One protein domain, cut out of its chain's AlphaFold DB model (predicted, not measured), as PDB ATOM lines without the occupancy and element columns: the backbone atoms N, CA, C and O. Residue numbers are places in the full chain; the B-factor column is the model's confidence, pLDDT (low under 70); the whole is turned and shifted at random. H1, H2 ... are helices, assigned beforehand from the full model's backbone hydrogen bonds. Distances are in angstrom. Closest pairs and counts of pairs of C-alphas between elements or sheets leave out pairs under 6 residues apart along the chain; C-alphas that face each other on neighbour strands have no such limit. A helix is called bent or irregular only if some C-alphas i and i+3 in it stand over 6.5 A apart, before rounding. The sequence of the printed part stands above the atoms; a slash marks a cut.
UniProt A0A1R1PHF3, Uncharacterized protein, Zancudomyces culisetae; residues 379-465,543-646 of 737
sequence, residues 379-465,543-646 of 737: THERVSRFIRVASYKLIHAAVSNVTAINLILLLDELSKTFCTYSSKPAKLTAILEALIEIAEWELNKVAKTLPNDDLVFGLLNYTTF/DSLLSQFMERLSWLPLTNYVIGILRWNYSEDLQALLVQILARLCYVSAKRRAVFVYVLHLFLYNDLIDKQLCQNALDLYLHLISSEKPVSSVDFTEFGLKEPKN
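What this domain is: This is residues 379 to 465 and 543 to 646 of the 737 residues of an uncharacterized protein of Zancudomyces culisetae (UniProt A0A1R1PHF3). A long helix, H3, runs through the middle of a rounded, all-helix body; the hairpin of H1 and H2, with H6, gathers about its first half, and H4 and H5 lie toward its last end. On another side the up-and-down bundle of H7, H8 and H9 packs on it, with H7 and H8 between H3 and H9 and the short H10 on H9; the turn at residues 449 to 454 sticks out. The printed part has 191 residues with ten named helices, H1 to H10 in chain order, and no named strand. It is compact, with a radius of gyration of the C-alphas of 16.5 A and spans of 46 by 41 by 30 A.

Where its parts are: H1, residues 379 to 399, begins at C-alpha 379 (-17.188, -17.905, 53.450) and is 30.1 A long. H2 is residues 404 to 417, and H3, residues 424 to 449, is 38.1 A long from C-alpha 424 (-30.572, -14.887, 52.394). H4 is residues 453 to 461, H5 543 to 555 and H6 557 to 569. H7, residues 572 to 586, 22.3 A, is irregular, with C-alphas 573 and 576 7.2 A apart. H8, residues 590 to 605, is 23.7 A long; H9, residues 611 to 627, is 24.2 A. H10, residues 636 to 639, ends at C-alpha 639 (-32.315, 1.207, 36.874).

How they stand to each other: H3 is the hub, touching six helices. Its residues 426 to 438 touch H1 at a steep tilt of 45 degrees, closest C-alphas Ile 387 and Ala 430, 4.5 A. H1 and H2 form a helical hairpin, closest C-alphas Ala 390 and Leu 411, 6.4 A. H6 touches H3 at a shallow tilt of 17 degrees, opposite ways, closest C-alphas Ile 431 and Val 562, 6.8 A. H5 touches H3, closest C-alphas Ala 439 and Leu 553, 6.9 A. H4 touches H8, closest C-alphas Leu 460 and Ala 594, 5.7 A. H8 touches H3 with Val 595 and Ala 439 closest, their C-alphas 6.3 A apart. H7, H8 and H9 are a bundle, each running against the one before; H7 touches H9 with the C-alphas of Val 579 and Ala 617 closest, 6.4 A. H9 touches H10, closest C-alphas Asn 616 and Phe 639, 5.7 A. H3 and H9 are apart. Every O i to N i+4 pair is within hydrogen-bond range in H1 to H6 and H9; in H7 9 of 11 are, in H8 10 of 12, and H10 is too short for one.

The domain as a whole: The C-alphas of Pro 451 and Asn 646, the two farthest apart, are 51.3 A apart. Residues 466 to 542 are not printed; C-alphas 465 and 543 across the cut are 14.7 A apart. Of the links printed whole, none is long. Mean pLDDT of the printed part is 74.8; 54 residues are under 70, among them 449 to 465, 543 to 559 and 639 to 646.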
ATOM      1  N   THR A 379     -15.745 -18.184  53.577       80.31
ATOM      2  CA  THR A 379     -17.188 -17.905  53.450       80.31
ATOM      3  C   THR A 379     -17.673 -17.976  52.002       80.31
ATOM      4  O   THR A 379     -18.797 -18.408  51.752       80.31
ATOM      5  N   HIS A 380     -16.835 -17.595  51.041       78.44
ATOM      6  CA  HIS A 380     -17.193 -17.599  49.628       78.44
ATOM      7  C   HIS A 380     -17.316 -19.030  49.077       78.44
ATOM      8  O   HIS A 380     -18.266 -19.354  48.362       78.44
ATOM      9  N   GLU A 381     -16.403 -19.914  49.450       78.50
ATOM     10  CA  GLU A 381     -16.363 -21.320  49.096       78.50
ATOM     11  C   GLU A 381     -17.508 -22.077  49.765       78.50
ATOM     12  O   GLU A 381     -18.200 -22.844  49.092       78.50
ATOM     13  N   ARG A 382     -17.800 -21.791  51.041       83.19
ATOM     14  CA  ARG A 382     -18.986 -22.320  51.734       83.19
ATOM     15  C   ARG A 382     -20.278 -21.946  51.013       83.19
ATOM     16  O   ARG A 382     -21.101 -22.819  50.738       83.19
ATOM     17  N   VAL A 383     -20.438 -20.671  50.649       83.56
ATOM     18  CA  VAL A 383     -21.601 -20.173  49.896       83.56
ATOM     19  C   VAL A 383     -21.690 -20.817  48.513       83.56
ATOM     20  O   VAL A 383     -22.761 -21.276  48.124       83.56
ATOM     21  N   SER A 384     -20.576 -20.913  47.790       80.38
ATOM     22  CA  SER A 384     -20.516 -21.540  46.466       80.38
ATOM     23  C   SER A 384     -20.896 -23.025  46.516       80.38
ATOM     24  O   SER A 384     -21.756 -23.469  45.752       80.38
ATOM     25  N   ARG A 385     -20.319 -23.793  47.453       84.75
ATOM     26  CA  ARG A 385     -20.643 -25.214  47.655       84.75
ATOM     27  C   ARG A 385     -22.100 -25.397  48.071       84.75
ATOM     28  O   ARG A 385     -22.779 -26.248  47.500       84.75
ATOM     29  N   PHE A 386     -22.603 -24.559  48.980       90.31
ATOM     30  CA  PHE A 386     -24.014 -24.551  49.352       90.31
ATOM     31  C   PHE A 386     -24.917 -24.336  48.138       90.31
ATOM     32  O   PHE A 386     -25.814 -25.143  47.921       90.31
ATOM     33  N   ILE A 387     -24.672 -23.296  47.329       88.50
ATOM     34  CA  ILE A 387     -25.505 -22.982  46.160       88.50
ATOM     35  C   ILE A 387     -25.562 -24.177  45.208       88.50
ATOM     36  O   ILE A 387     -26.659 -24.572  44.828       88.50
ATOM     37  N   ARG A 388     -24.413 -24.788  44.881       84.44
ATOM     38  CA  ARG A 388     -24.345 -25.948  43.973       84.44
ATOM     39  C   ARG A 388     -25.077 -27.170  44.527       84.44
ATOM     40  O   ARG A 388     -25.838 -27.816  43.812       84.44
ATOM     41  N   VAL A 389     -24.837 -27.512  45.795       86.19
ATOM     42  CA  VAL A 389     -25.442 -28.699  46.417       86.19
ATOM     43  C   VAL A 389     -26.943 -28.496  46.589       86.19
ATOM     44  O   VAL A 389     -27.725 -29.380  46.251       86.19
ATOM     45  N   ALA A 390     -27.359 -27.325  47.067       88.06
ATOM     46  CA  ALA A 390     -28.763 -27.002  47.258       88.06
ATOM     47  C   ALA A 390     -29.520 -26.934  45.928       88.06
ATOM     48  O   ALA A 390     -30.587 -27.537  45.836       88.06
ATOM     49  N   SER A 391     -28.981 -26.287  44.887       89.19
ATOM     50  CA  SER A 391     -29.655 -26.214  43.584       89.19
ATOM     51  C   SER A 391     -29.853 -27.604  42.973       89.19
ATOM     52  O   SER A 391     -30.975 -27.964  42.621       89.19
ATOM     53  N   TYR A 392     -28.804 -28.435  42.957       86.44
ATOM     54  CA  TYR A 392     -28.872 -29.819  42.478       86.44
ATOM     55  C   TYR A 392     -29.918 -30.641  43.241       86.44
ATOM     56  O   TYR A 392     -30.747 -31.342  42.654       86.44
ATOM     57  N   LYS A 393     -29.913 -30.542  44.575       81.25
ATOM     58  CA  LYS A 393     -30.819 -31.312  45.433       81.25
ATOM     59  C   LYS A 393     -32.270 -30.842  45.294       81.25
ATOM     60  O   LYS A 393     -33.160 -31.689  45.279       81.25
ATOM     61  N   LEU A 394     -32.512 -29.541  45.114       84.62
ATOM     62  CA  LEU A 394     -33.841 -28.999  44.814       84.62
ATOM     63  C   LEU A 394     -34.395 -29.550  43.493       84.62
ATOM     64  O   LEU A 394     -35.559 -29.950  43.445       84.62
ATOM     65  N   ILE A 395     -33.568 -29.626  42.443       83.56
ATOM     66  CA  ILE A 395     -33.972 -30.192  41.146       83.56
ATOM     67  C   ILE A 395     -34.372 -31.660  41.309       83.56
ATOM     68  O   ILE A 395     -35.473 -32.047  40.915       83.56
ATOM     69  N   HIS A 396     -33.518 -32.474  41.936       79.62
ATOM     70  CA  HIS A 396     -33.784 -33.899  42.149       79.62
ATOM     71  C   HIS A 396     -35.039 -34.157  42.983       79.62
ATOM     72  O   HIS A 396     -35.864 -35.004  42.630       79.62
ATOM     73  N   ALA A 397     -35.196 -33.423  44.080       75.75
ATOM     74  CA  ALA A 397     -36.332 -33.584  44.971       75.75
ATOM     75  C   ALA A 397     -37.646 -33.222  44.263       75.75
ATOM     76  O   ALA A 397     -38.647 -33.920  44.399       75.75
ATOM     77  N   ALA A 398     -37.644 -32.194  43.424       68.62
ATOM     78  CA  ALA A 398     -38.851 -31.816  42.714       68.62
ATOM     79  C   ALA A 398     -39.165 -32.685  41.488       68.62
ATOM     80  O   ALA A 398     -40.340 -32.875  41.181       68.62
ATOM     81  N   VAL A 399     -38.161 -33.283  40.834       72.12
ATOM     82  CA  VAL A 399     -38.388 -34.385  39.874       72.12
ATOM     83  C   VAL A 399     -39.007 -35.600  40.576       72.12
ATOM     84  O   VAL A 399     -39.817 -36.308  39.985       72.12
ATOM     85  N   SER A 400     -38.688 -35.797  41.856       74.19
ATOM     86  CA  SER A 400     -39.227 -36.874  42.696       74.19
ATOM     87  C   SER A 400     -40.576 -36.529  43.354       74.19
ATOM     88  O   SER A 400     -41.027 -37.262  44.228       74.19
ATOM     89  N   ASN A 401     -41.230 -35.426  42.957       70.38
ATOM     90  CA  ASN A 401     -42.504 -34.941  43.515       70.38
ATOM     91  C   ASN A 401     -42.500 -34.721  45.044       70.38
ATOM     92  O   ASN A 401     -43.524 -34.888  45.710       70.38
ATOM     93  N   VAL A 402     -41.359 -34.324  45.614       73.81
ATOM     94  CA  VAL A 402     -41.251 -33.966  47.036       73.81
ATOM     95  C   VAL A 402     -42.093 -32.718  47.339       73.81
ATOM     96  O   VAL A 402     -42.174 -31.789  46.536       73.81
ATOM     97  N   THR A 403     -42.731 -32.683  48.513       74.75
ATOM     98  CA  THR A 403     -43.597 -31.568  48.926       74.75
ATOM     99  C   THR A 403     -42.817 -30.259  49.111       74.75
ATOM    100  O   THR A 403     -41.636 -30.259  49.461       74.75
ATOM    101  N   ALA A 404     -43.497 -29.114  48.955       70.06
ATOM    102  CA  ALA A 404     -42.899 -27.786  49.147       70.06
ATOM    103  C   ALA A 404     -42.246 -27.629  50.531       70.06
ATOM    104  O   ALA A 404     -41.178 -27.039  50.655       70.06
ATOM    105  N   ILE A 405     -42.896 -28.175  51.564       72.19
ATOM    106  CA  ILE A 405     -42.446 -28.106  52.958       72.19
ATOM    107  C   ILE A 405     -41.116 -28.845  53.116       72.19
ATOM    108  O   ILE A 405     -40.169 -28.288  53.665       72.19
ATOM    109  N   ASN A 406     -41.000 -30.048  52.554       76.75
ATOM    110  CA  ASN A 406     -39.765 -30.829  52.620       76.75
ATOM    111  C   ASN A 406     -38.616 -30.149  51.861       76.75
ATOM    112  O   ASN A 406     -37.472 -30.220  52.297       76.75
ATOM    113  N   LEU A 407     -38.908 -29.439  50.766       79.38
ATOM    114  CA  LEU A 407     -37.910 -28.644  50.042       79.38
ATOM    115  C   LEU A 407     -37.424 -27.430  50.852       79.38
ATOM    116  O   LEU A 407     -36.235 -27.117  50.819       79.38
ATOM    117  N   ILE A 408     -38.316 -26.762  51.596       80.31
ATOM    118  CA  ILE A 408     -37.951 -25.662  52.508       80.31
ATOM    119  C   ILE A 408     -37.046 -26.188  53.624       80.31
ATOM    120  O   ILE A 408     -35.975 -25.631  53.859       80.31
ATOM    121  N   LEU A 409     -37.445 -27.288  54.271       81.62
ATOM    122  CA  LEU A 409     -36.672 -27.905  55.350       81.62
ATOM    123  C   LEU A 409     -35.303 -28.389  54.865       81.62
ATOM    124  O   LEU A 409     -34.303 -28.180  55.546       81.62
ATOM    125  N   LEU A 410     -35.241 -28.960  53.660       83.38
ATOM    126  CA  LEU A 410     -33.991 -29.337  53.010       83.38
ATOM    127  C   LEU A 410     -33.068 -28.129  52.810       83.38
ATOM    128  O   LEU A 410     -31.879 -28.204  53.117       83.38
ATOM    129  N   LEU A 411     -33.599 -27.019  52.293       86.62
ATOM    130  CA  LEU A 411     -32.813 -25.810  52.065       86.62
ATOM    131  C   LEU A 411     -32.272 -25.238  53.381       86.62
ATOM    132  O   LEU A 411     -31.117 -24.812  53.444       86.62
ATOM    133  N   ASP A 412     -33.086 -25.261  54.438       84.69
ATOM    134  CA  ASP A 412     -32.678 -24.813  55.763       84.69
ATOM    135  C   ASP A 412     -31.608 -25.720  56.373       84.69
ATOM    136  O   ASP A 412     -30.601 -25.213  56.872       84.69
ATOM    137  N   GLU A 413     -31.756 -27.039  56.276       84.38
ATOM    138  CA  GLU A 413     -30.781 -27.990  56.814       84.38
ATOM    139  C   GLU A 413     -29.444 -27.941  56.065       84.38
ATOM    140  O   GLU A 413     -28.372 -27.915  56.681       84.38
ATOM    141  N   LEU A 414     -29.482 -27.817  54.735       85.44
ATOM    142  CA  LEU A 414     -28.281 -27.569  53.940       85.44
ATOM    143  C   LEU A 414     -27.638 -26.237  54.336       85.44
ATOM    144  O   LEU A 414     -26.425 -26.172  54.519       85.44
ATOM    145  N   SER A 415     -28.426 -25.182  54.549       87.06
ATOM    146  CA  SER A 415     -27.864 -23.885  54.934       87.06
ATOM    147  C   SER A 415     -27.178 -23.915  56.301       87.06
ATOM    148  O   SER A 415     -26.162 -23.252  56.499       87.06
ATOM    149  N   LYS A 416     -27.672 -24.726  57.244       84.50
ATOM    150  CA  LYS A 416     -26.990 -24.963  58.524       84.50
ATOM    151  C   LYS A 416     -25.707 -25.758  58.326       84.50
ATOM    152  O   LYS A 416     -24.675 -25.379  58.868       84.50
ATOM    153  N   THR A 417     -25.763 -26.817  57.519       82.56
ATOM    154  CA  THR A 417     -24.620 -27.702  57.246       82.56
ATOM    155  C   THR A 417     -23.448 -26.951  56.613       82.56
ATOM    156  O   THR A 417     -22.303 -27.207  56.964       82.56
ATOM    157  N   PHE A 418     -23.729 -25.988  55.732       84.81
ATOM    158  CA  PHE A 418     -22.709 -25.152  55.093       84.81
ATOM    159  C   PHE A 418     -22.412 -23.837  55.833       84.81
ATOM    160  O   PHE A 418     -21.660 -23.012  55.321       84.81
ATOM    161  N   CYS A 419     -22.990 -23.613  57.019       85.69
ATOM    162  CA  CYS A 419     -22.873 -22.354  57.768       85.69
ATOM    163  C   CYS A 419     -23.312 -21.107  56.969       85.69
ATOM    164  O   CYS A 419     -22.808 -20.009  57.184       85.69
ATOM    165  N   THR A 420     -24.274 -21.261  56.057       84.88
ATOM    166  CA  THR A 420     -24.850 -20.195  55.218       84.88
ATOM    167  C   THR A 420     -26.263 -19.790  55.650       84.88
ATOM    168  O   THR A 420     -26.936 -19.038  54.947       84.88
ATOM    169  N   TYR A 421     -26.739 -20.263  56.805       82.06
ATOM    170  CA  TYR A 421     -28.109 -20.047  57.290       82.06
ATOM    171  C   TYR A 421     -28.495 -18.566  57.450       82.06
ATOM    172  O   TYR A 421     -29.674 -18.234  57.310       82.06
ATOM    173  N   SER A 422     -27.522 -17.685  57.698       81.75
ATOM    174  CA  SER A 422     -27.700 -16.228  57.770       81.75
ATOM    175  C   SER A 422     -27.762 -15.554  56.392       81.75
ATOM    176  O   SER A 422     -28.320 -14.464  56.265       81.75
ATOM    177  N   SER A 423     -27.255 -16.203  55.338       83.94
ATOM    178  CA  SER A 423     -27.174 -15.636  53.990       83.94
ATOM    179  C   SER A 423     -28.458 -15.881  53.193       83.94
ATOM    180  O   SER A 423     -28.610 -16.867  52.463       83.94
ATOM    181  N   LYS A 424     -29.395 -14.931  53.281       83.06
ATOM    182  CA  LYS A 424     -30.572 -14.887  52.394       83.06
ATOM    183  C   LYS A 424     -30.196 -14.856  50.899       83.06
ATOM    184  O   LYS A 424     -30.829 -15.595  50.142       83.06
ATOM    185  N   PRO A 425     -29.175 -14.088  50.451       84.88
ATOM    186  CA  PRO A 425     -28.751 -14.094  49.051       84.88
ATOM    187  C   PRO A 425     -28.321 -15.482  48.570       84.88
ATOM    188  O   PRO A 425     -28.701 -15.880  47.471       84.88
ATOM    189  N   ALA A 426     -27.600 -16.253  49.391       85.75
ATOM    190  CA  ALA A 426     -27.172 -17.601  49.024       85.75
ATOM    191  C   ALA A 426     -28.371 -18.541  48.828       85.75
ATOM    192  O   ALA A 426     -28.441 -19.247  47.822       85.75
ATOM    193  N   LYS A 427     -29.350 -18.511  49.747       87.25
ATOM    194  CA  LYS A 427     -30.583 -19.315  49.643       87.25
ATOM    195  C   LYS A 427     -31.375 -18.970  48.383       87.25
ATOM    196  O   LYS A 427     -31.742 -19.866  47.628       87.25
ATOM    197  N   LEU A 428     -31.586 -17.677  48.127       86.75
ATOM    198  CA  LEU A 428     -32.260 -17.204  46.915       86.75
ATOM    199  C   LEU A 428     -31.506 -17.621  45.651       86.75
ATOM    200  O   LEU A 428     -32.128 -18.071  44.694       86.75
ATOM    201  N   THR A 429     -30.176 -17.533  45.658       89.75
ATOM    202  CA  THR A 429     -29.345 -17.942  44.519       89.75
ATOM    203  C   THR A 429     -29.468 -19.433  44.238       89.75
ATOM    204  O   THR A 429     -29.644 -19.803  43.084       89.75
ATOM    205  N   ALA A 430     -29.459 -20.288  45.264       90.00
ATOM    206  CA  ALA A 430     -29.665 -21.728  45.096       90.00
ATOM    207  C   ALA A 430     -31.034 -22.061  44.475       90.00
ATOM    208  O   ALA A 430     -31.124 -22.887  43.568       90.00
ATOM    209  N   ILE A 431     -32.093 -21.387  44.937       88.38
ATOM    210  CA  ILE A 431     -33.454 -21.561  44.411       88.38
ATOM    211  C   ILE A 431     -33.543 -21.088  42.951       88.38
ATOM    212  O   ILE A 431     -34.122 -21.774  42.108       88.38
ATOM    213  N   LEU A 432     -32.971 -19.920  42.644       88.94
ATOM    214  CA  LEU A 432     -32.959 -19.359  41.293       88.94
ATOM    215  C   LEU A 432     -32.136 -20.206  40.325       88.94
ATOM    216  O   LEU A 432     -32.573 -20.429  39.199       88.94
ATOM    217  N   GLU A 433     -30.979 -20.699  40.756       90.75
ATOM    218  CA  GLU A 433     -30.133 -21.574  39.947       90.75
ATOM    219  C   GLU A 433     -30.870 -22.872  39.604       90.75
ATOM    220  O   GLU A 433     -30.902 -23.257  38.435       90.75
ATOM    221  N   ALA A 434     -31.562 -23.477  40.581       88.12
ATOM    222  CA  ALA A 434     -32.423 -24.626  40.328       88.12
ATOM    223  C   ALA A 434     -33.482 -24.300  39.263       88.12
ATOM    224  O   ALA A 434     -33.586 -25.015  38.268       88.12
ATOM    225  N   LEU A 435     -34.215 -23.186  39.427       86.00
ATOM    226  CA  LEU A 435     -35.252 -22.734  38.488       86.00
ATOM    227  C   LEU A 435     -34.727 -22.567  37.056       86.00
ATOM    228  O   LEU A 435     -35.364 -23.018  36.100       86.00
ATOM    229  N   ILE A 436     -33.568 -21.922  36.915       88.19
ATOM    230  CA  ILE A 436     -32.920 -21.685  35.625       88.19
ATOM    231  C   ILE A 436     -32.551 -23.014  34.968       88.19
ATOM    232  O   ILE A 436     -32.821 -23.193  33.782       88.19
ATOM    233  N   GLU A 437     -31.985 -23.956  35.721       87.38
ATOM    234  CA  GLU A 437     -31.547 -25.253  35.199       87.38
ATOM    235  C   GLU A 437     -32.716 -26.104  34.671       87.38
ATOM    236  O   GLU A 437     -32.621 -26.740  33.619       87.38
ATOM    237  N   ILE A 438     -33.874 -26.047  35.329       83.44
ATOM    238  CA  ILE A 438     -35.085 -26.743  34.869       83.44
ATOM    239  C   ILE A 438     -35.646 -26.083  33.619       83.44
ATOM    240  O   ILE A 438     -35.995 -26.767  32.657       83.44
ATOM    241  N   ALA A 439     -35.722 -24.751  33.612       82.56
ATOM    242  CA  ALA A 439     -36.184 -24.007  32.448       82.56
ATOM    243  C   ALA A 439     -35.277 -24.266  31.236       82.56
ATOM    244  O   ALA A 439     -35.750 -24.447  30.115       82.56
ATOM    245  N   GLU A 440     -33.972 -24.368  31.469       84.44
ATOM    246  CA  GLU A 440     -32.985 -24.799  30.491       84.44
ATOM    247  C   GLU A 440     -33.217 -26.230  29.981       84.44
ATOM    248  O   GLU A 440     -33.029 -26.498  28.787       84.44
ATOM    249  N   TRP A 441     -33.567 -27.163  30.867       83.12
ATOM    250  CA  TRP A 441     -33.852 -28.553  30.512       83.12
ATOM    251  C   TRP A 441     -35.121 -28.674  29.665       83.12
ATOM    252  O   TRP A 441     -35.129 -29.369  28.648       83.12
ATOM    253  N   GLU A 442     -36.169 -27.938  30.017       78.06
ATOM    254  CA  GLU A 442     -37.414 -27.890  29.249       78.06
ATOM    255  C   GLU A 442     -37.238 -27.225  27.892       78.06
ATOM    256  O   GLU A 442     -37.734 -27.730  26.882       78.06
ATOM    257  N   LEU A 443     -36.460 -26.142  27.835       77.44
ATOM    258  CA  LEU A 443     -36.135 -25.484  26.574       77.44
ATOM    259  C   LEU A 443     -35.433 -26.469  25.630       77.44
ATOM    260  O   LEU A 443     -35.766 -26.546  24.449       77.44
ATOM    261  N   ASN A 444     -34.530 -27.295  26.169       78.94
ATOM    262  CA  ASN A 444     -33.870 -28.360  25.420       78.94
ATOM    263  C   ASN A 444     -34.836 -29.459  24.946       78.94
ATOM    264  O   ASN A 444     -34.654 -29.992  23.851       78.94
ATOM    265  N   LYS A 445     -35.853 -29.829  25.735       77.38
ATOM    266  CA  LYS A 445     -36.873 -30.797  25.293       77.38
ATOM    267  C   LYS A 445     -37.687 -30.252  24.130       77.38
ATOM    268  O   LYS A 445     -37.880 -30.956  23.143       77.38
ATOM    269  N   VAL A 446     -38.136 -29.001  24.233       70.88
ATOM    270  CA  VAL A 446     -38.899 -28.337  23.167       70.88
ATOM    271  C   VAL A 446     -38.049 -28.217  21.903       70.88
ATOM    272  O   VAL A 446     -38.517 -28.585  20.825       70.88
ATOM    273  N   ALA A 447     -36.782 -27.819  22.041       69.69
ATOM    274  CA  ALA A 447     -35.824 -27.766  20.941       69.69
ATOM    275  C   ALA A 447     -35.681 -29.119  20.223       69.69
ATOM    276  O   ALA A 447     -35.773 -29.170  19.003       69.69
ATOM    277  N   LYS A 448     -35.551 -30.230  20.964       74.25
ATOM    278  CA  LYS A 448     -35.444 -31.585  20.384       74.25
ATOM    279  C   LYS A 448     -36.701 -32.045  19.643       74.25
ATOM    280  O   LYS A 448     -36.607 -32.885  18.755       74.25
ATOM    281  N   THR A 449     -37.874 -31.539  20.019       67.75
ATOM    282  CA  THR A 449     -39.139 -31.883  19.348       67.75
ATOM    283  C   THR A 449     -39.386 -31.098  18.057       67.75
ATOM    284  O   THR A 449     -40.305 -31.436  17.314       67.75
ATOM    285  N   LEU A 450     -38.577 -30.073  17.768       63.50
ATOM    286  CA  LEU A 450     -38.702 -29.238  16.577       63.50
ATOM    287  C   LEU A 450     -37.624 -29.627  15.546       63.50
ATOM    288  O   LEU A 450     -36.440 -29.573  15.856       63.50
ATOM    289  N   PRO A 451     -37.994 -29.992  14.306       48.34
ATOM    290  CA  PRO A 451     -37.055 -30.532  13.318       48.34
ATOM    291  C   PRO A 451     -36.111 -29.501  12.663       48.34
ATOM    292  O   PRO A 451     -35.427 -29.854  11.709       48.34
ATOM    293  N   ASN A 452     -36.052 -28.250  13.140       53.69
ATOM    294  CA  ASN A 452     -35.206 -27.195  12.569       53.69
ATOM    295  C   ASN A 452     -34.435 -26.443  13.668       53.69
ATOM    296  O   ASN A 452     -35.040 -25.708  14.452       53.69
ATOM    297  N   ASP A 453     -33.103 -26.551  13.659       52.56
ATOM    298  CA  ASP A 453     -32.190 -25.823  14.559       52.56
ATOM    299  C   ASP A 453     -32.343 -24.286  14.461       52.56
ATOM    300  O   ASP A 453     -32.115 -23.564  15.435       52.56
ATOM    301  N   ASP A 454     -32.831 -23.774  13.325       50.16
ATOM    302  CA  ASP A 454     -33.071 -22.342  13.088       50.16
ATOM    303  C   ASP A 454     -34.162 -21.736  13.995       50.16
ATOM    304  O   ASP A 454     -34.189 -20.525  14.221       50.16
ATOM    305  N   LEU A 455     -35.055 -22.554  14.560       51.38
ATOM    306  CA  LEU A 455     -36.173 -22.099  15.396       51.38
ATOM    307  C   LEU A 455     -35.754 -21.829  16.849       51.38
ATOM    308  O   LEU A 455     -36.261 -20.906  17.486       51.38
ATOM    309  N   VAL A 456     -34.758 -22.567  17.348       50.78
ATOM    310  CA  VAL A 456     -34.104 -22.281  18.636       50.78
ATOM    311  C   VAL A 456     -33.324 -20.971  18.535       50.78
ATOM    312  O   VAL A 456     -33.391 -20.143  19.443       50.78
ATOM    313  N   PHE A 457     -32.670 -20.732  17.392       50.81
ATOM    314  CA  PHE A 457     -32.093 -19.430  17.065       50.81
ATOM    315  C   PHE A 457     -33.155 -18.336  16.921       50.81
ATOM    316  O   PHE A 457     -32.886 -17.216  17.323       50.81
ATOM    317  N   GLY A 458     -34.363 -18.632  16.430       55.09
ATOM    318  CA  GLY A 458     -35.493 -17.693  16.402       55.09
ATOM    319  C   GLY A 458     -35.966 -17.258  17.796       55.09
ATOM    320  O   GLY A 458     -36.136 -16.069  18.042       55.09
ATOM    321  N   LEU A 459     -36.084 -18.201  18.737       53.50
ATOM    322  CA  LEU A 459     -36.396 -17.930  20.150       53.50
ATOM    323  C   LEU A 459     -35.265 -17.176  20.871       53.50
ATOM    324  O   LEU A 459     -35.531 -16.268  21.657       53.50
ATOM    325  N   LEU A 460     -34.004 -17.504  20.571       49.59
ATOM    326  CA  LEU A 460     -32.832 -16.764  21.055       49.59
ATOM    327  C   LEU A 460     -32.758 -15.354  20.441       49.59
ATOM    328  O   LEU A 460     -32.461 -14.395  21.150       49.59
ATOM    329  N   ASN A 461     -33.098 -15.200  19.161       45.62
ATOM    330  CA  ASN A 461     -33.108 -13.922  18.447       45.62
ATOM    331  C   ASN A 461     -34.329 -13.058  18.785       45.62
ATOM    332  O   ASN A 461     -34.268 -11.854  18.575       45.62
ATOM    333  N   TYR A 462     -35.402 -13.610  19.358       45.78
ATOM    334  CA  TYR A 462     -36.495 -12.808  19.923       45.78
ATOM    335  C   TYR A 462     -36.028 -11.980  21.135       45.78
ATOM    336  O   TYR A 462     -36.605 -10.935  21.425       45.78
ATOM    337  N   THR A 463     -34.954 -12.403  21.821       45.38
ATOM    338  CA  THR A 463     -34.356 -11.633  22.931       45.38
ATOM    339  C   THR A 463     -33.450 -10.494  22.467       45.38
ATOM    340  O   THR A 463     -33.268  -9.516  23.190       45.38
ATOM    341  N   THR A 464     -32.942 -10.559  21.236       40.56
ATOM    342  CA  THR A 464     -32.467  -9.374  20.524       40.56
ATOM    343  C   THR A 464     -33.667  -8.765  19.821       40.56
ATOM    344  O   THR A 464     -33.928  -9.095  18.671       40.56
ATOM    345  N   PHE A 465     -34.430  -7.914  20.514       42.28
ATOM    346  CA  PHE A 465     -35.490  -7.119  19.891       42.28
ATOM    347  C   PHE A 465     -34.921  -6.416  18.651       42.28
ATOM    348  O   PHE A 465     -34.254  -5.388  18.745       42.28
ATOM    349  N   ASP A 543     -45.720 -17.027  18.350       54.69
ATOM    350  CA  ASP A 543     -46.540 -16.808  19.560       54.69
ATOM    351  C   ASP A 543     -47.091 -18.124  20.150       54.69
ATOM    352  O   ASP A 543     -47.325 -18.235  21.359       54.69
ATOM    353  N   SER A 544     -47.282 -19.152  19.312       62.62
ATOM    354  CA  SER A 544     -47.759 -20.467  19.754       62.62
ATOM    355  C   SER A 544     -46.682 -21.226  20.524       62.62
ATOM    356  O   SER A 544     -47.004 -21.910  21.492       62.62
ATOM    357  N   LEU A 545     -45.410 -21.085  20.144       61.19
ATOM    358  CA  LEU A 545     -44.302 -21.775  20.806       61.19
ATOM    359  C   LEU A 545     -43.965 -21.155  22.157       61.19
ATOM    360  O   LEU A 545     -43.751 -21.891  23.117       61.19
ATOM    361  N   LEU A 546     -43.992 -19.824  22.250       63.09
ATOM    362  CA  LEU A 546     -43.847 -19.114  23.520       63.09
ATOM    363  C   LEU A 546     -44.953 -19.523  24.500       63.09
ATOM    364  O   LEU A 546     -44.680 -19.843  25.655       63.09
ATOM    365  N   SER A 547     -46.195 -19.573  24.010       66.00
ATOM    366  CA  SER A 547     -47.353 -19.988  24.803       66.00
ATOM    367  C   SER A 547     -47.247 -21.451  25.235       66.00
ATOM    368  O   SER A 547     -47.457 -21.742  26.404       66.00
ATOM    369  N   GLN A 548     -46.837 -22.360  24.343       66.50
ATOM    370  CA  GLN A 548     -46.620 -23.777  24.670       66.50
ATOM    371  C   GLN A 548     -45.470 -23.985  25.660       66.50
ATOM    372  O   GLN A 548     -45.556 -24.855  26.524       66.50
ATOM    373  N   PHE A 549     -44.390 -23.207  25.549       67.25
ATOM    374  CA  PHE A 549     -43.277 -23.262  26.490       67.25
ATOM    375  C   PHE A 549     -43.695 -22.747  27.869       67.25
ATOM    376  O   PHE A 549     -43.471 -23.438  28.856       67.25
ATOM    377  N   MET A 550     -44.356 -21.586  27.940       66.56
ATOM    378  CA  MET A 550     -44.857 -21.016  29.197       66.56
ATOM    379  C   MET A 550     -45.907 -21.905  29.853       66.56
ATOM    380  O   MET A 550     -45.863 -22.110  31.064       66.56
ATOM    381  N   GLU A 551     -46.805 -22.482  29.056       69.12
ATOM    382  CA  GLU A 551     -47.756 -23.486  29.511       69.12
ATOM    383  C   GLU A 551     -46.992 -24.662  30.133       69.12
ATOM    384  O   GLU A 551     -47.126 -24.896  31.332       69.12
ATOM    385  N   ARG A 552     -46.092 -25.329  29.399       66.19
ATOM    386  CA  ARG A 552     -45.293 -26.456  29.925       66.19
ATOM    387  C   ARG A 552     -44.483 -26.100  31.171       66.19
ATOM    388  O   ARG A 552     -44.451 -26.896  32.104       66.19
ATOM    389  N   LEU A 553     -43.877 -24.916  31.209       64.00
ATOM    390  CA  LEU A 553     -43.107 -24.452  32.358       64.00
ATOM    391  C   LEU A 553     -44.007 -24.248  33.587       64.00
ATOM    392  O   LEU A 553     -43.625 -24.619  34.693       64.00
ATOM    393  N   SER A 554     -45.211 -23.702  33.397       61.88
ATOM    394  CA  SER A 554     -46.196 -23.496  34.470       61.88
ATOM    395  C   SER A 554     -46.816 -24.798  34.994       61.88
ATOM    396  O   SER A 554     -47.205 -24.867  36.160       61.88
ATOM    397  N   TRP A 555     -46.866 -25.847  34.165       58.06
ATOM    398  CA  TRP A 555     -47.366 -27.171  34.552       58.06
ATOM    399  C   TRP A 555     -46.344 -28.009  35.323       58.06
ATOM    400  O   TRP A 555     -46.716 -29.035  35.894       58.06
ATOM    401  N   LEU A 556     -45.071 -27.605  35.364       63.50
ATOM    402  CA  LEU A 556     -44.063 -28.350  36.110       63.50
ATOM    403  C   LEU A 556     -44.292 -28.186  37.615       63.50
ATOM    404  O   LEU A 556     -44.283 -27.053  38.109       63.50
ATOM    405  N   PRO A 557     -44.422 -29.298  38.367       60.31
ATOM    406  CA  PRO A 557     -44.589 -29.267  39.821       60.31
ATOM    407  C   PRO A 557     -43.530 -28.396  40.502       60.31
ATOM    408  O   PRO A 557     -43.831 -27.593  41.379       60.31
ATOM    409  N   LEU A 558     -42.298 -28.480  40.008       63.72
ATOM    410  CA  LEU A 558     -41.141 -27.749  40.496       63.72
ATOM    411  C   LEU A 558     -41.241 -26.227  40.340       63.72
ATOM    412  O   LEU A 558     -40.778 -25.510  41.216       63.72
ATOM    413  N   THR A 559     -41.902 -25.718  39.301       68.81
ATOM    414  CA  THR A 559     -42.147 -24.277  39.146       68.81
ATOM    415  C   THR A 559     -43.067 -23.775  40.260       68.81
ATOM    416  O   THR A 559     -42.767 -22.774  40.910       68.81
ATOM    417  N   ASN A 560     -44.135 -24.521  40.555       70.44
ATOM    418  CA  ASN A 560     -45.060 -24.211  41.648       70.44
ATOM    419  C   ASN A 560     -44.396 -24.367  43.024       70.44
ATOM    420  O   ASN A 560     -44.610 -23.534  43.907       70.44
ATOM    421  N   TYR A 561     -43.540 -25.379  43.199       71.44
ATOM    422  CA  TYR A 561     -42.740 -25.548  44.412       71.44
ATOM    423  C   TYR A 561     -41.747 -24.406  44.608       71.44
ATOM    424  O   TYR A 561     -41.688 -23.842  45.694       71.44
ATOM    425  N   VAL A 562     -41.025 -24.001  43.562       71.12
ATOM    426  CA  VAL A 562     -40.085 -22.876  43.606       71.12
ATOM    427  C   VAL A 562     -40.805 -21.572  43.913       71.12
ATOM    428  O   VAL A 562     -40.331 -20.821  44.755       71.12
ATOM    429  N   ILE A 563     -41.969 -21.311  43.314       73.56
ATOM    430  CA  ILE A 563     -42.781 -20.135  43.658       73.56
ATOM    431  C   ILE A 563     -43.210 -20.192  45.128       73.56
ATOM    432  O   ILE A 563     -43.141 -19.178  45.817       73.56
ATOM    433  N   GLY A 564     -43.608 -21.364  45.631       74.38
ATOM    434  CA  GLY A 564     -43.941 -21.564  47.042       74.38
ATOM    435  C   GLY A 564     -42.760 -21.297  47.983       74.38
ATOM    436  O   GLY A 564     -42.907 -20.562  48.955       74.38
ATOM    437  N   ILE A 565     -41.577 -21.832  47.665       76.69
ATOM    438  CA  ILE A 565     -40.339 -21.654  48.441       76.69
ATOM    439  C   ILE A 565     -39.856 -20.204  48.370       76.69
ATOM    440  O   ILE A 565     -39.426 -19.655  49.385       76.69
ATOM    441  N   LEU A 566     -39.941 -19.573  47.195       79.62
ATOM    442  CA  LEU A 566     -39.647 -18.157  47.024       79.62
ATOM    443  C   LEU A 566     -40.592 -17.354  47.901       79.62
ATOM    444  O   LEU A 566     -40.097 -16.684  48.787       79.62
ATOM    445  N   ARG A 567     -41.919 -17.507  47.776       77.88
ATOM    446  CA  ARG A 567     -42.902 -16.813  48.633       77.88
ATOM    447  C   ARG A 567     -42.642 -17.006  50.127       77.88
ATOM    448  O   ARG A 567     -42.845 -16.070  50.889       77.88
ATOM    449  N   TRP A 568     -42.183 -18.185  50.541       75.44
ATOM    450  CA  TRP A 568     -41.816 -18.461  51.931       75.44
ATOM    451  C   TRP A 568     -40.569 -17.692  52.392       75.44
ATOM    452  O   TRP A 568     -40.538 -17.154  53.494       75.44
ATOM    453  N   ASN A 569     -39.542 -17.621  51.543       69.25
ATOM    454  CA  ASN A 569     -38.285 -16.921  51.828       69.25
ATOM    455  C   ASN A 569     -38.320 -15.426  51.460       69.25
ATOM    456  O   ASN A 569     -37.341 -14.708  51.666       69.25
ATOM    457  N   TYR A 570     -39.433 -14.962  50.899       70.81
ATOM    458  CA  TYR A 570     -39.584 -13.651  50.295       70.81
ATOM    459  C   TYR A 570     -40.227 -12.660  51.261       70.81
ATOM    460  O   TYR A 570     -41.315 -12.876  51.791       70.81
ATOM    461  N   SER A 571     -39.560 -11.526  51.437       69.94
ATOM    462  CA  SER A 571     -40.137 -10.292  51.962       69.94
ATOM    463  C   SER A 571     -40.190  -9.268  50.830       69.94
ATOM    464  O   SER A 571     -39.392  -9.346  49.897       69.94
ATOM    465  N   GLU A 572     -41.097  -8.287  50.901       68.94
ATOM    466  CA  GLU A 572     -41.194  -7.220  49.886       68.94
ATOM    467  C   GLU A 572     -39.852  -6.498  49.663       68.94
ATOM    468  O   GLU A 572     -39.560  -6.064  48.556       68.94
ATOM    469  N   ASP A 573     -38.976  -6.469  50.666       69.31
ATOM    470  CA  ASP A 573     -37.633  -5.884  50.567       69.31
ATOM    471  C   ASP A 573     -36.649  -6.686  49.686       69.31
ATOM    472  O   ASP A 573     -35.563  -6.202  49.368       69.31
ATOM    473  N   LEU A 574     -37.002  -7.912  49.277       74.44
ATOM    474  CA  LEU A 574     -36.133  -8.817  48.516       74.44
ATOM    475  C   LEU A 574     -36.442  -8.849  47.012       74.44
ATOM    476  O   LEU A 574     -35.706  -9.512  46.281       74.44
ATOM    477  N   GLN A 575     -37.456  -8.121  46.518       81.56
ATOM    478  CA  GLN A 575     -37.787  -8.134  45.082       81.56
ATOM    479  C   GLN A 575     -36.601  -7.664  44.225       81.56
ATOM    480  O   GLN A 575     -36.271  -8.266  43.204       81.56
ATOM    481  N   ALA A 576     -35.943  -6.579  44.651       79.00
ATOM    482  CA  ALA A 576     -34.813  -5.999  43.928       79.00
ATOM    483  C   ALA A 576     -33.628  -6.973  43.901       79.00
ATOM    484  O   ALA A 576     -33.039  -7.196  42.845       79.00
ATOM    485  N   LEU A 577     -33.332  -7.609  45.039       81.19
ATOM    486  CA  LEU A 577     -32.273  -8.612  45.147       81.19
ATOM    487  C   LEU A 577     -32.566  -9.841  44.272       81.19
ATOM    488  O   LEU A 577     -31.681 -10.319  43.567       81.19
ATOM    489  N   LEU A 578     -33.814 -10.319  44.263       83.06
ATOM    490  CA  LEU A 578     -34.260 -11.438  43.429       83.06
ATOM    491  C   LEU A 578     -33.991 -11.164  41.941       83.06
ATOM    492  O   LEU A 578     -33.411 -11.994  41.242       83.06
ATOM    493  N   VAL A 579     -34.367  -9.972  41.472       83.56
ATOM    494  CA  VAL A 579     -34.139  -9.524  40.094       83.56
ATOM    495  C   VAL A 579     -32.649  -9.391  39.779       83.56
ATOM    496  O   VAL A 579     -32.207  -9.819  38.713       83.56
ATOM    497  N   GLN A 580     -31.865  -8.818  40.695       81.44
ATOM    498  CA  GLN A 580     -30.422  -8.652  40.516       81.44
ATOM    499  C   GLN A 580     -29.707 -10.001  40.386       81.44
ATOM    500  O   GLN A 580     -28.901 -10.181  39.470       81.44
ATOM    501  N   ILE A 581     -30.020 -10.965  41.260       83.88
ATOM    502  CA  ILE A 581     -29.445 -12.315  41.206       83.88
ATOM    503  C   ILE A 581     -29.859 -13.004  39.901       83.88
ATOM    504  O   ILE A 581     -29.000 -13.531  39.193       83.88
ATOM    505  N   LEU A 582     -31.141 -12.937  39.526       85.38
ATOM    506  CA  LEU A 582     -31.636 -13.521  38.277       85.38
ATOM    507  C   LEU A 582     -30.907 -12.953  37.047       85.38
ATOM    508  O   LEU A 582     -30.471 -13.708  36.179       85.38
ATOM    509  N   ALA A 583     -30.728 -11.631  36.980       82.31
ATOM    510  CA  ALA A 583     -30.013 -10.984  35.881       82.31
ATOM    511  C   ALA A 583     -28.547 -11.445  35.801       82.31
ATOM    512  O   ALA A 583     -28.050 -11.730  34.710       82.31
ATOM    513  N   ARG A 584     -27.869 -11.573  36.952       82.06
ATOM    514  CA  ARG A 584     -26.480 -12.055  37.037       82.06
ATOM    515  C   ARG A 584     -26.345 -13.504  36.569       82.06
ATOM    516  O   ARG A 584     -25.485 -13.784  35.735       82.06
ATOM    517  N   LEU A 585     -27.202 -14.403  37.057       83.06
ATOM    518  CA  LEU A 585     -27.170 -15.822  36.686       83.06
ATOM    519  C   LEU A 585     -27.488 -16.031  35.203       83.06
ATOM    520  O   LEU A 585     -26.873 -16.875  34.545       83.06
ATOM    521  N   CYS A 586     -28.415 -15.243  34.652       83.75
ATOM    522  CA  CYS A 586     -28.849 -15.443  33.279       83.75
ATOM    523  C   CYS A 586     -27.936 -14.829  32.212       83.75
ATOM    524  O   CYS A 586     -28.003 -15.232  31.051       83.75
ATOM    525  N   TYR A 587     -27.054 -13.896  32.573       81.00
ATOM    526  CA  TYR A 587     -26.145 -13.261  31.616       81.00
ATOM    527  C   TYR A 587     -25.059 -14.210  31.070       81.00
ATOM    528  O   TYR A 587     -24.529 -13.986  29.978       81.00
ATOM    529  N   VAL A 588     -24.760 -15.289  31.805       78.94
ATOM    530  CA  VAL A 588     -23.604 -16.180  31.597       78.94
ATOM    531  C   VAL A 588     -23.605 -16.879  30.231       78.94
ATOM    532  O   VAL A 588     -22.543 -17.094  29.649       78.94
ATOM    533  N   SER A 589     -24.771 -17.227  29.678       80.12
ATOM    534  CA  SER A 589     -24.860 -17.946  28.400       80.12
ATOM    535  C   SER A 589     -26.053 -17.496  27.563       80.12
ATOM    536  O   SER A 589     -27.067 -17.065  28.099       80.12
ATOM    537  N   ALA A 590     -25.972 -17.635  26.234       73.06
ATOM    538  CA  ALA A 590     -27.091 -17.308  25.342       73.06
ATOM    539  C   ALA A 590     -28.370 -18.092  25.695       73.06
ATOM    540  O   ALA A 590     -29.471 -17.552  25.644       73.06
ATOM    541  N   LYS A 591     -28.214 -19.344  26.131       77.69
ATOM    542  CA  LYS A 591     -29.321 -20.196  26.563       77.69
ATOM    543  C   LYS A 591     -29.979 -19.678  27.845       77.69
ATOM    544  O   LYS A 591     -31.196 -19.522  27.878       77.69
ATOM    545  N   ARG A 592     -29.189 -19.336  28.868       84.50
ATOM    546  CA  ARG A 592     -29.715 -18.718  30.096       84.50
ATOM    547  C   ARG A 592     -30.322 -17.347  29.840       84.50
ATOM    548  O   ARG A 592     -31.312 -16.974  30.462       84.50
ATOM    549  N   ARG A 593     -29.788 -16.634  28.851       81.06
ATOM    550  CA  ARG A 593     -30.347 -15.369  28.401       81.06
ATOM    551  C   ARG A 593     -31.762 -15.503  27.833       81.06
ATOM    552  O   ARG A 593     -32.595 -14.633  28.076       81.06
ATOM    553  N   ALA A 594     -32.061 -16.599  27.135       75.19
ATOM    554  CA  ALA A 594     -33.435 -16.912  26.748       75.19
ATOM    555  C   ALA A 594     -34.306 -17.201  27.978       75.19
ATOM    556  O   ALA A 594     -35.405 -16.668  28.078       75.19
ATOM    557  N   VAL A 595     -33.791 -17.978  28.940       83.31
ATOM    558  CA  VAL A 595     -34.485 -18.336  30.194       83.31
ATOM    559  C   VAL A 595     -34.857 -17.113  31.045       83.31
ATOM    560  O   VAL A 595     -35.929 -17.106  31.648       83.31
ATOM    561  N   PHE A 596     -34.033 -16.060  31.049       86.25
ATOM    562  CA  PHE A 596     -34.255 -14.838  31.833       86.25
ATOM    563  C   PHE A 596     -35.666 -14.263  31.691       86.25
ATOM    564  O   PHE A 596     -36.355 -14.058  32.688       86.25
ATOM    565  N   VAL A 597     -36.104 -14.025  30.450       80.19
ATOM    566  CA  VAL A 597     -37.388 -13.370  30.163       80.19
ATOM    567  C   VAL A 597     -38.553 -14.227  30.658       80.19
ATOM    568  O   VAL A 597     -39.529 -13.698  31.186       80.19
ATOM    569  N   TYR A 598     -38.429 -15.551  30.559       79.56
ATOM    570  CA  TYR A 598     -39.446 -16.488  31.026       79.56
ATOM    571  C   TYR A 598     -39.572 -16.507  32.540       79.56
ATOM    572  O   TYR A 598     -40.679 -16.407  33.064       79.56
ATOM    573  N   VAL A 599     -38.445 -16.598  33.247       84.75
ATOM    574  CA  VAL A 599     -38.434 -16.591  34.714       84.75
ATOM    575  C   VAL A 599     -38.942 -15.250  35.244       84.75
ATOM    576  O   VAL A 599     -39.741 -15.218  36.176       84.75
ATOM    577  N   LEU A 600     -38.571 -14.143  34.598       84.75
ATOM    578  CA  LEU A 600     -39.070 -12.816  34.948       84.75
ATOM    579  C   LEU A 600     -40.594 -12.709  34.750       84.75
ATOM    580  O   LEU A 600     -41.302 -12.210  35.624       84.75
ATOM    581  N   HIS A 601     -41.118 -13.236  33.640       79.69
ATOM    582  CA  HIS A 601     -42.561 -13.306  33.402       79.69
ATOM    583  C   HIS A 601     -43.287 -14.190  34.412       79.69
ATOM    584  O   HIS A 601     -44.385 -13.844  34.845       79.69
ATOM    585  N   LEU A 602     -42.686 -15.316  34.797       83.19
ATOM    586  CA  LEU A 602     -43.221 -16.195  35.826       83.19
ATOM    587  C   LEU A 602     -43.328 -15.455  37.166       83.19
ATOM    588  O   LEU A 602     -44.341 -15.583  37.852       83.19
ATOM    589  N   PHE A 603     -42.323 -14.654  37.522       86.56
ATOM    590  CA  PHE A 603     -42.359 -13.849  38.743       86.56
ATOM    591  C   PHE A 603     -43.454 -12.792  38.695       86.56
ATOM    592  O   PHE A 603     -44.201 -12.659  39.661       86.56
ATOM    593  N   LEU A 604     -43.618 -12.108  37.561       83.38
ATOM    594  CA  LEU A 604     -44.702 -11.145  37.382       83.38
ATOM    595  C   LEU A 604     -46.085 -11.813  37.458       83.38
ATOM    596  O   LEU A 604     -46.987 -11.282  38.090       83.38
ATOM    597  N   TYR A 605     -46.257 -12.981  36.830       82.06
ATOM    598  CA  TYR A 605     -47.529 -13.713  36.827       82.06
ATOM    599  C   TYR A 605     -47.934 -14.206  38.222       82.06
ATOM    600  O   TYR A 605     -49.117 -14.300  38.528       82.06
ATOM    601  N   ASN A 606     -46.948 -14.512  39.065       81.69
ATOM    602  CA  ASN A 606     -47.159 -15.006  40.423       81.69
ATOM    603  C   ASN A 606     -47.053 -13.910  41.491       81.69
ATOM    604  O   ASN A 606     -46.877 -14.237  42.667       81.69
ATOM    605  N   ASP A 607     -47.141 -12.635  41.105       83.94
ATOM    606  CA  ASP A 607     -47.052 -11.481  42.008       83.94
ATOM    607  C   ASP A 607     -45.789 -11.496  42.903       83.94
ATOM    608  O   ASP A 607     -45.796 -11.005  44.031       83.94
ATOM    609  N   LEU A 608     -44.692 -12.092  42.416       82.94
ATOM    610  CA  LEU A 608     -43.383 -12.123  43.086       82.94
ATOM    611  C   LEU A 608     -42.539 -10.885  42.787       82.94
ATOM    612  O   LEU A 608     -41.511 -10.693  43.418       82.94
ATOM    613  N   ILE A 609     -42.913 -10.095  41.790       85.62
ATOM    614  CA  ILE A 609     -42.317  -8.794  41.498       85.62
ATOM    615  C   ILE A 609     -43.424  -7.867  41.025       85.62
ATOM    616  O   ILE A 609     -44.357  -8.301  40.343       85.62
ATOM    617  N   ASP A 610     -43.322  -6.584  41.350       85.31
ATOM    618  CA  ASP A 610     -44.238  -5.609  40.779       85.31
ATOM    619  C   ASP A 610     -43.939  -5.345  39.285       85.31
ATOM    620  O   ASP A 610     -42.861  -5.630  38.746       85.31
ATOM    621  N   LYS A 611     -44.927  -4.781  38.583       84.19
ATOM    622  CA  LYS A 611     -44.821  -4.484  37.150       84.19
ATOM    623  C   LYS A 611     -43.716  -3.470  36.832       84.19
ATOM    624  O   LYS A 611     -43.125  -3.540  35.755       84.19
ATOM    625  N   GLN A 612     -43.451  -2.527  37.735       84.69
ATOM    626  CA  GLN A 612     -42.437  -1.496  37.539       84.69
ATOM    627  C   GLN A 612     -41.032  -2.095  37.641       84.69
ATOM    628  O   GLN A 612     -40.183  -1.823  36.798       84.69
ATOM    629  N   LEU A 613     -40.804  -2.953  38.626       82.19
ATOM    630  CA  LEU A 613     -39.568  -3.676  38.851       82.19
ATOM    631  C   LEU A 613     -39.297  -4.669  37.724       82.19
ATOM    632  O   LEU A 613     -38.165  -4.764  37.263       82.19
ATOM    633  N   CYS A 614     -40.332  -5.352  37.231       83.31
ATOM    634  CA  CYS A 614     -40.235  -6.193  36.042       83.31
ATOM    635  C   CYS A 614     -39.773  -5.389  34.816       83.31
ATOM    636  O   CYS A 614     -38.915  -5.853  34.065       83.31
ATOM    637  N   GLN A 615     -40.307  -4.180  34.614       81.38
ATOM    638  CA  GLN A 615     -39.880  -3.315  33.513       81.38
ATOM    639  C   GLN A 615     -38.431  -2.853  33.698       81.38
ATOM    640  O   GLN A 615     -37.625  -2.983  32.784       81.38
ATOM    641  N   ASN A 616     -38.076  -2.399  34.901       81.19
ATOM    642  CA  ASN A 616     -36.718  -1.979  35.240       81.19
ATOM    643  C   ASN A 616     -35.694  -3.116  35.047       81.19
ATOM    644  O   ASN A 616     -34.592  -2.888  34.550       81.19
ATOM    645  N   ALA A 617     -36.066  -4.346  35.411       80.75
ATOM    646  CA  ALA A 617     -35.266  -5.550  35.210       80.75
ATOM    647  C   ALA A 617     -35.011  -5.827  33.726       80.75
ATOM    648  O   ALA A 617     -33.890  -6.151  33.335       80.75
ATOM    649  N   LEU A 618     -36.055  -5.697  32.906       81.19
ATOM    650  CA  LEU A 618     -35.971  -5.904  31.468       81.19
ATOM    651  C   LEU A 618     -35.100  -4.829  30.808       81.19
ATOM    652  O   LEU A 618     -34.244  -5.158  29.990       81.19
ATOM    653  N   ASP A 619     -35.261  -3.568  31.209       79.31
ATOM    654  CA  ASP A 619     -34.471  -2.443  30.705       79.31
ATOM    655  C   ASP A 619     -32.982  -2.602  31.062       79.31
ATOM    656  O   ASP A 619     -32.114  -2.458  30.196       79.31
ATOM    657  N   LEU A 620     -32.679  -2.984  32.310       78.06
ATOM    658  CA  LEU A 620     -31.323  -3.323  32.757       78.06
ATOM    659  C   LEU A 620     -30.733  -4.460  31.920       78.06
ATOM    660  O   LEU A 620     -29.582  -4.410  31.487       78.06
ATOM    661  N   TYR A 621     -31.517  -5.505  31.700       76.44
ATOM    662  CA  TYR A 621     -31.075  -6.686  30.983       76.44
ATOM    663  C   TYR A 621     -30.792  -6.402  29.498       76.44
ATOM    664  O   TYR A 621     -29.760  -6.817  28.964       76.44
ATOM    665  N   LEU A 622     -31.645  -5.612  28.842       79.19
ATOM    666  CA  LEU A 622     -31.412  -5.125  27.481       79.19
ATOM    667  C   LEU A 622     -30.169  -4.231  27.407       79.19
ATOM    668  O   LEU A 622     -29.397  -4.321  26.446       79.19
ATOM    669  N   HIS A 623     -29.925  -3.411  28.434       77.12
ATOM    670  CA  HIS A 623     -28.707  -2.612  28.537       77.12
ATOM    671  C   HIS A 623     -27.447  -3.482  28.687       77.12
ATOM    672  O   HIS A 623     -26.438  -3.234  28.024       77.12
ATOM    673  N   LEU A 624     -27.504  -4.540  29.500       72.56
ATOM    674  CA  LEU A 624     -26.414  -5.505  29.684       72.56
ATOM    675  C   LEU A 624     -26.058  -6.240  28.386       72.56
ATOM    676  O   LEU A 624     -24.878  -6.419  28.080       72.56
ATOM    677  N   ILE A 625     -27.062  -6.641  27.602       74.62
ATOM    678  CA  ILE A 625     -26.847  -7.269  26.291       74.62
ATOM    679  C   ILE A 625     -26.233  -6.268  25.307       74.62
ATOM    680  O   ILE A 625     -25.279  -6.600  24.609       74.62
ATOM    681  N   SER A 626     -26.752  -5.039  25.270       76.75
ATOM    682  CA  SER A 626     -26.347  -4.027  24.284       76.75
ATOM    683  C   SER A 626     -24.973  -3.414  24.557       76.75
ATOM    684  O   SER A 626     -24.333  -2.902  23.642       76.75
ATOM    685  N   SER A 627     -24.525  -3.410  25.815       75.31
ATOM    686  CA  SER A 627     -23.284  -2.744  26.220       75.31
ATOM    687  C   SER A 627     -22.031  -3.617  26.105       75.31
ATOM    688  O   SER A 627     -20.935  -3.070  26.212       75.31
ATOM    689  N   GLU A 628     -22.168  -4.938  25.919       72.25
ATOM    690  CA  GLU A 628     -21.074  -5.936  25.994       72.25
ATOM    691  C   GLU A 628     -20.197  -5.818  27.262       72.25
ATOM    692  O   GLU A 628     -19.088  -6.353  27.332       72.25
ATOM    693  N   LYS A 629     -20.672  -5.103  28.287       71.12
ATOM    694  CA  LYS A 629     -19.924  -4.865  29.517       71.12
ATOM    695  C   LYS A 629     -20.096  -6.037  30.483       71.12
ATOM    696  O   LYS A 629     -21.188  -6.598  30.577       71.12
ATOM    697  N   PRO A 630     -19.055  -6.380  31.263       63.12
ATOM    698  CA  PRO A 630     -19.201  -7.362  32.328       63.12
ATOM    699  C   PRO A 630     -20.238  -6.872  33.350       63.12
ATOM    700  O   PRO A 630     -20.230  -5.699  33.730       63.12
ATOM    701  N   VAL A 631     -21.105  -7.777  33.818       60.97
ATOM    702  CA  VAL A 631     -22.201  -7.476  34.768       60.97
ATOM    703  C   VAL A 631     -21.691  -6.806  36.046       60.97
ATOM    704  O   VAL A 631     -22.380  -5.966  36.615       60.97
ATOM    705  N   SER A 632     -20.459  -7.114  36.463       62.75
ATOM    706  CA  SER A 632     -19.795  -6.500  37.621       62.75
ATOM    707  C   SER A 632     -19.512  -5.000  37.471       62.75
ATOM    708  O   SER A 632     -19.179  -4.347  38.450       62.75
ATOM    709  N   SER A 633     -19.625  -4.444  36.261       64.62
ATOM    710  CA  SER A 633     -19.392  -3.021  35.981       64.62
ATOM    711  C   SER A 633     -20.672  -2.194  35.845       64.62
ATOM    712  O   SER A 633     -20.592  -1.007  35.522       64.62
ATOM    713  N   VAL A 634     -21.844  -2.807  36.048       63.72
ATOM    714  CA  VAL A 634     -23.138  -2.138  35.896       63.72
ATOM    715  C   VAL A 634     -23.666  -1.680  37.246       63.72
ATOM    716  O   VAL A 634     -23.828  -2.477  38.167       63.72
ATOM    717  N   ASP A 635     -23.945  -0.383  37.340       72.62
ATOM    718  CA  ASP A 635     -24.591   0.216  38.500       72.62
ATOM    719  C   ASP A 635     -26.101  -0.057  38.441       72.62
ATOM    720  O   ASP A 635     -26.844   0.523  37.647       72.62
ATOM    721  N   PHE A 636     -26.566  -0.976  39.288       66.19
ATOM    722  CA  PHE A 636     -27.976  -1.366  39.369       66.19
ATOM    723  C   PHE A 636     -28.876  -0.217  39.865       66.19
ATOM    724  O   PHE A 636     -30.087  -0.225  39.615       66.19
ATOM    725  N   THR A 637     -28.307   0.812  40.507       72.69
ATOM    726  CA  THR A 637     -29.073   1.961  41.006       72.69
ATOM    727  C   THR A 637     -29.597   2.858  39.884       72.69
ATOM    728  O   THR A 637     -30.665   3.457  40.048       72.69
ATOM    729  N   GLU A 638     -28.934   2.880  38.719       72.81
ATOM    730  CA  GLU A 638     -29.378   3.622  37.526       72.81
ATOM    731  C   GLU A 638     -30.731   3.119  36.994       72.81
ATOM    732  O   GLU A 638     -31.487   3.878  36.389       72.81
ATOM    733  N   PHE A 639     -31.075   1.864  37.293       67.25
ATOM    734  CA  PHE A 639     -32.315   1.207  36.874       67.25
ATOM    735  C   PHE A 639     -33.355   1.136  38.000       67.25
ATOM    736  O   PHE A 639     -34.329   0.394  37.919       67.25
ATOM    737  N   GLY A 640     -33.165   1.887  39.091       67.69
ATOM    738  CA  GLY A 640     -34.086   1.881  40.231       67.69
ATOM    739  C   GLY A 640     -34.049   0.598  41.071       67.69
ATOM    740  O   GLY A 640     -34.875   0.444  41.968       67.69
ATOM    741  N   LEU A 641     -33.085  -0.296  40.825       67.19
ATOM    742  CA  LEU A 641     -32.816  -1.485  41.632       67.19
ATOM    743  C   LEU A 641     -31.820  -1.105  42.731       67.19
ATOM    744  O   LEU A 641     -30.630  -1.397  42.640       67.19
ATOM    745  N   LYS A 642     -32.297  -0.385  43.750       62.72
ATOM    746  CA  LYS A 642     -31.467  -0.061  44.915       62.72
ATOM    747  C   LYS A 642     -31.150  -1.342  45.677       62.72
ATOM    748  O   LYS A 642     -32.054  -2.138  45.923       62.72
ATOM    749  N   GLU A 643     -29.892  -1.512  46.074       52.22
ATOM    750  CA  GLU A 643     -29.543  -2.519  47.072       52.22
ATOM    751  C   GLU A 643     -30.402  -2.302  48.326       52.22
ATOM    752  O   GLU A 643     -30.639  -1.145  48.715       52.22
ATOM    753  N   PRO A 644     -30.932  -3.381  48.930       45.28
ATOM    754  CA  PRO A 644     -31.665  -3.260  50.176       45.28
ATOM    755  C   PRO A 644     -30.768  -2.549  51.190       45.28
ATOM    756  O   PRO A 644     -29.628  -2.946  51.422       45.28
ATOM    757  N   LYS A 645     -31.269  -1.455  51.774       40.06
ATOM    758  CA  LYS A 645     -30.557  -0.785  52.861       40.06
ATOM    759  C   LYS A 645     -30.362  -1.790  53.989       40.06
ATOM    760  O   LYS A 645     -31.321  -2.441  54.398       40.06
ATOM    761  N   ASN A 646     -29.131  -1.868  54.477       40.00
ATOM    762  CA  ASN A 646     -28.727  -2.708  55.593       40.00
ATOM    763  C   ASN A 646     -29.784  -2.669  56.727       40.00
ATOM    764  O   ASN A 646     -30.082  -1.578  57.227       40.00
TER     765      ASN A 646